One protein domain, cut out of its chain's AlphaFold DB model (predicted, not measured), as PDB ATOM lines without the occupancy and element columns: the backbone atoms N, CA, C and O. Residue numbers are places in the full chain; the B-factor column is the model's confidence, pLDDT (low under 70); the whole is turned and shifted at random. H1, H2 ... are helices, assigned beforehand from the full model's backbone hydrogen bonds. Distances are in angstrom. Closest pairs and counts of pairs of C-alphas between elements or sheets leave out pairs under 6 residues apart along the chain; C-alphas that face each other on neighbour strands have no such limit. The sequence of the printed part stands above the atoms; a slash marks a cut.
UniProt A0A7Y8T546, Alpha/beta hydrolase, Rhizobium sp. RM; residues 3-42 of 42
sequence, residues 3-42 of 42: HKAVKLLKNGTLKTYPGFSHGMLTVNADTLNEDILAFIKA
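AT A GLANCE: This is residues 3 to 42 of the 42 residues of the protein "Alpha/beta hydrolase" of Rhizobium sp. RM (UniProt A0A7Y8T546). A loose, open V: a long stretch without a named element makes one arm, H3 makes the other, and H2 sits at the turn between them. The short helix H1 lies at the far end of the first arm, where residues 7 to 12 stick out. The printed part has 40 residues, all helix in class, with H1, H2, H3 in order and no named strand; it is loose, with a radius of gyration of the C-alphas of 11.7 A, and flat, 31 by 24 by 12 A.

IN THESE COORDINATES: H1, residues 3 to 8, begins at C-alpha 3 (44.070, -18.404, 2.063) and is 9.7 A long. H2 is residues 24 to 27, 5.0 A. H3, residues 29 to 41, runs 18.2 A to C-alpha 41 (30.200, -6.174, -11.753).

HOW THE PARTS SIT: H1 is apart from H2 and from H3. H2 and H3 are close but not clearly touching; their closest C-alphas, of Leu 25 and Leu 32, are 6.6 A apart. In H3 every O i to N i+4 pair is within hydrogen-bond range; in H1 0 of 2 are, but 2 of 3 O i to N i+3 pairs; H2 is too short for an i+4 pair.

THE WHOLE: The farthest C-alphas, of Lys 10 and Val 27, are 31.2 A apart. The link H1 to H2 is long, H2 to H3 tight. The printed part has no cut, and no printed residue is under 70 in pLDDT.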
ATOM      1  N   HIS A   3      42.790 -18.396   2.788       95.94
ATOM      2  CA  HIS A   3      44.070 -18.404   2.063       95.94
ATOM      3  C   HIS A   3      44.424 -19.740   1.392       95.94
ATOM      4  O   HIS A   3      45.108 -19.755   0.371       95.94
ATOM      5  N   LYS A   4      44.002 -20.873   1.970       97.38
ATOM      6  CA  LYS A   4      44.201 -22.194   1.350       97.38
ATOM      7  C   LYS A   4      43.114 -22.476   0.314       97.38
ATOM      8  O   LYS A   4      43.421 -23.012  -0.740       97.38
ATOM      9  N   ALA A   5      41.875 -22.082   0.606       97.31
ATOM     10  CA  ALA A   5      40.725 -22.328  -0.257       97.31
ATOM     11  C   ALA A   5      40.817 -21.575  -1.595       97.31
ATOM     12  O   ALA A   5      40.559 -22.174  -2.633       97.31
ATOM     13  N   VAL A   6      41.252 -20.306  -1.594       97.62
ATOM     14  CA  VAL A   6      41.330 -19.501  -2.830       97.62
ATOM     15  C   VAL A   6      42.255 -20.125  -3.881       97.62
ATOM     16  O   VAL A   6      41.957 -20.070  -5.066       97.62
ATOM     17  N   LYS A   7      43.323 -20.811  -3.451       96.81
ATOM     18  CA  LYS A   7      44.285 -21.474  -4.349       96.81
ATOM     19  C   LYS A   7      43.694 -22.658  -5.120       96.81
ATOM     20  O   LYS A   7      44.320 -23.126  -6.062       96.81
ATOM     21  N   LEU A   8      42.534 -23.168  -4.704       97.56
ATOM     22  CA  LEU A   8      41.855 -24.284  -5.366       97.56
ATOM     23  C   LEU A   8      40.942 -23.818  -6.510       97.56
ATOM     24  O   LEU A   8      40.509 -24.634  -7.322       97.56
ATOM     25  N   LEU A   9      40.630 -22.522  -6.578       96.62
ATOM     26  CA  LEU A   9      39.761 -21.947  -7.599       96.62
ATOM     27  C   LEU A   9      40.595 -21.497  -8.804       96.62
ATOM     28  O   LEU A   9      41.568 -20.767  -8.642       96.62
ATOM     29  N   LYS A  10      40.175 -21.872 -10.021       97.00
ATOM     30  CA  LYS A  10      40.860 -21.478 -11.271       97.00
ATOM     31  C   LYS A  10      40.937 -19.955 -11.452       97.00
ATOM     32  O   LYS A  10      41.965 -19.460 -11.885       97.00
ATOM     33  N   ASN A  11      39.874 -19.245 -11.065       95.00
ATOM     34  CA  ASN A  11      39.749 -17.784 -11.146       95.00
ATOM     35  C   ASN A  11      39.346 -17.191  -9.780       95.00
ATOM     36  O   ASN A  11      38.444 -16.363  -9.690       95.00
ATOM     37  N   GLY A  12      39.928 -17.696  -8.688       94.75
ATOM     38  CA  GLY A  12      39.600 -17.227  -7.341       94.75
ATOM     39  C   GLY A  12      40.294 -15.916  -6.984       94.75
ATOM     40  O   GLY A  12      41.513 -15.814  -7.087       94.75
ATOM     41  N   THR A  13      39.538 -14.954  -6.464       95.25
ATOM     42  CA  THR A  13      40.067 -13.732  -5.839       95.25
ATOM     43  C   THR A  13      39.779 -13.739  -4.341       95.25
ATOM     44  O   THR A  13      38.719 -14.185  -3.908       95.25
ATOM     45  N   LEU A  14      40.714 -13.239  -3.531       96.50
ATOM     46  CA  LEU A  14      40.553 -13.126  -2.080       96.50
ATOM     47  C   LEU A  14      40.872 -11.699  -1.638       96.50
ATOM     48  O   LEU A  14      42.005 -11.248  -1.779       96.50
ATOM     49  N   LYS A  15      39.879 -11.029  -1.049       96.56
ATOM     50  CA  LYS A  15      40.038  -9.761  -0.335       96.56
ATOM     51  C   LYS A  15      39.868 -10.017   1.161       96.56
ATOM     52  O   LYS A  15      38.938 -10.713   1.569       96.56
ATOM     53  N   THR A  16      40.791  -9.516   1.974       96.44
ATOM     54  CA  THR A  16      40.775  -9.659   3.436       96.44
ATOM     55  C   THR A  16      40.698  -8.290   4.099       96.44
ATOM     56  O   THR A  16      41.160  -7.299   3.542       96.44
ATOM     57  N   TYR A  17      40.131  -8.250   5.307       97.19
ATOM     58  CA  TYR A  17      39.964  -7.027   6.093       97.19
ATOM     59  C   TYR A  17      40.573  -7.250   7.482       97.19
ATOM     60  O   TYR A  17      39.907  -7.771   8.381       97.19
ATOM     61  N   PRO A  18      41.874  -6.963   7.664       96.19
ATOM     62  CA  PRO A  18      42.527  -7.118   8.957       96.19
ATOM     63  C   PRO A  18      41.825  -6.295  10.044       96.19
ATOM     64  O   PRO A  18      41.492  -5.133   9.832       96.19
ATOM     65  N   GLY A  19      41.598  -6.902  11.209       95.81
ATOM     66  CA  GLY A  19      40.936  -6.249  12.345       95.81
ATOM     67  C   GLY A  19      39.406  -6.266  12.300       95.81
ATOM     68  O   GLY A  19      38.779  -5.930  13.302       95.81
ATOM     69  N   PHE A  20      38.791  -6.702  11.198       97.31
ATOM     70  CA  PHE A  20      37.341  -6.875  11.141       97.31
ATOM     71  C   PHE A  20      36.933  -8.128  11.928       97.31
ATOM     72  O   PHE A  20      37.620  -9.154  11.913       97.31
ATOM     73  N   SER A  21      35.818  -8.033  12.651       97.12
ATOM     74  CA  SER A  21      35.310  -9.129  13.481       97.12
ATOM     75  C   SER A  21      34.638 -10.222  12.639       97.12
ATOM     76  O   SER A  21      34.390 -10.055  11.449       97.12
ATOM     77  N   HIS A  22      34.261 -11.343  13.264       95.50
ATOM     78  CA  HIS A  22      33.457 -12.366  12.583       95.50
ATOM     79  C   HIS A  22      32.096 -11.825  12.094       95.50
ATOM     80  O   HIS A  22      31.614 -12.237  11.043       95.50
ATOM     81  N   GLY A  23      31.506 -10.861  12.815       97.19
ATOM     82  CA  GLY A  23      30.234 -10.206  12.475       97.19
ATOM     83  C   GLY A  23      30.371  -9.011  11.526       97.19
ATOM     84  O   GLY A  23      29.477  -8.167  11.470       97.19
ATOM     85  N   MET A  24      31.491  -8.902  10.807       97.62
ATOM     86  CA  MET A  24      31.838  -7.748   9.974       97.62
ATOM     87  C   MET A  24      30.771  -7.335   8.958       97.62
ATOM     88  O   MET A  24      30.627  -6.146   8.699       97.62
ATOM     89  N   LEU A  25      29.983  -8.279   8.436       97.19
ATOM     90  CA  LEU A  25      28.905  -7.994   7.482       97.19
ATOM     91  C   LEU A  25      27.792  -7.112   8.074       97.19
ATOM     92  O   LEU A  25      27.110  -6.421   7.327       97.19
ATOM     93  N   THR A  26      27.639  -7.098   9.401       97.81
ATOM     94  CA  THR A  26      26.683  -6.229  10.102       97.81
ATOM     95  C   THR A  26      27.342  -4.939  10.589       97.81
ATOM     96  O   THR A  26      26.743  -3.874  10.501       97.81
ATOM     97  N   VAL A  27      28.573  -5.016  11.109       97.94
ATOM     98  CA  VAL A  27      29.269  -3.868  11.729       97.94
ATOM     99  C   VAL A  27      29.850  -2.905  10.689       97.94
ATOM    100  O   VAL A  27      29.883  -1.699  10.913       97.94
ATOM    101  N   ASN A  28      30.306  -3.428   9.551       98.19
ATOM    102  CA  ASN A  28      30.976  -2.684   8.483       98.19
ATOM    103  C   ASN A  28      30.232  -2.857   7.149       98.19
ATOM    104  O   ASN A  28      30.854  -3.029   6.097       98.19
ATOM    105  N   ALA A  29      28.896  -2.865   7.216       98.06
ATOM    106  CA  ALA A  29      28.015  -3.187   6.099       98.06
ATOM    107  C   ALA A  29      28.280  -2.314   4.865       98.06
ATOM    108  O   ALA A  29      28.386  -2.856   3.773       98.06
ATOM    109  N   ASP A  30      28.456  -1.001   5.035       98.12
ATOM    110  CA  ASP A  30      28.654  -0.075   3.912       98.12
ATOM    111  C   ASP A  30      29.892  -0.446   3.084       98.12
ATOM    112  O   ASP A  30      29.787  -0.729   1.893       98.12
ATOM    113  N   THR A  31      31.050  -0.575   3.739       97.88
ATOM    114  CA  THR A  31      32.310  -0.961   3.084       97.88
ATOM    115  C   THR A  31      32.204  -2.314   2.384       97.88
ATOM    116  O   THR A  31      32.652  -2.474   1.250       97.88
ATOM    117  N   LEU A  32      31.609  -3.311   3.045       98.12
ATOM    118  CA  LEU A  32      31.531  -4.661   2.486       98.12
ATOM    119  C   LEU A  32      30.524  -4.759   1.344       98.12
ATOM    120  O   LEU A  32      30.799  -5.447   0.364       98.12
ATOM    121  N   ASN A  33      29.385  -4.077   1.441       98.31
ATOM    122  CA  ASN A  33      28.365  -4.079   0.398       98.31
ATOM    123  C   ASN A  33      28.874  -3.406  -0.880       98.31
ATOM    124  O   ASN A  33      28.628  -3.921  -1.971       98.31
ATOM    125  N   GLU A  34      29.625  -2.309  -0.758       98.38
ATOM    126  CA  GLU A  34      30.285  -1.666  -1.900       98.38
ATOM    127  C   GLU A  34      31.271  -2.616  -2.591       98.38
ATOM    128  O   GLU A  34      31.218  -2.793  -3.811       98.38
ATOM    129  N   ASP A  35      32.122  -3.288  -1.815       97.81
ATOM    130  CA  ASP A  35      33.116  -4.227  -2.338       97.81
ATOM    131  C   ASP A  35      32.488  -5.478  -2.971       97.81
ATOM    132  O   ASP A  35      32.966  -5.966  -3.998       97.81
ATOM    133  N   ILE A  36      31.394  -5.989  -2.401       97.56
ATOM    134  CA  ILE A  36      30.630  -7.103  -2.980       97.56
ATOM    135  C   ILE A  36      29.988  -6.671  -4.302       97.56
ATOM    136  O   ILE A  36      30.056  -7.410  -5.286       97.56
ATOM    137  N   LEU A  37      29.398  -5.474  -4.357       98.12
ATOM    138  CA  LEU A  37      28.817  -4.950  -5.592       98.12
ATOM    139  C   LEU A  37      29.885  -4.761  -6.676       98.12
ATOM    140  O   LEU A  37      29.633  -5.079  -7.839       98.12
ATOM    141  N   ALA A  38      31.069  -4.270  -6.304       97.75
ATOM    142  CA  ALA A  38      32.202  -4.146  -7.213       97.75
ATOM    143  C   ALA A  38      32.661  -5.515  -7.740       97.75
ATOM    144  O   ALA A  38      32.901  -5.649  -8.938       97.75
ATOM    145  N   PHE A  39      32.714  -6.539  -6.881       96.44
ATOM    146  CA  PHE A  39      33.062  -7.903  -7.283       96.44
ATOM    147  C   PHE A  39      32.064  -8.502  -8.286       96.44
ATOM    148  O   PHE A  39      32.484  -9.139  -9.243       96.44
ATOM    149  N   ILE A  40      30.757  -8.281  -8.102       96.94
ATOM    150  CA  ILE A  40      29.715  -8.832  -8.991       96.94
ATOM    151  C   ILE A  40      29.736  -8.185 -10.386       96.94
ATOM    152  O   ILE A  40      29.326  -8.812 -11.359       96.94
ATOM    153  N   LYS A  41      30.168  -6.925 -10.488       96.94
ATOM    154  CA  LYS A  41      30.200  -6.174 -11.753       96.94
ATOM    155  C   LYS A  41      31.459  -6.413 -12.598       96.94
ATOM    156  O   LYS A  41      31.480  -5.943 -13.734       96.94
ATOM    157  N   ALA A  42      32.489  -7.043 -12.035       90.19
ATOM    158  CA  ALA A  42      33.770  -7.317 -12.691       90.19
ATOM    159  C   ALA A  42      33.694  -8.543 -13.613       90.19
ATOM    160  O   ALA A  42      34.353  -8.497 -14.676       90.19
TER     161      ALA A  42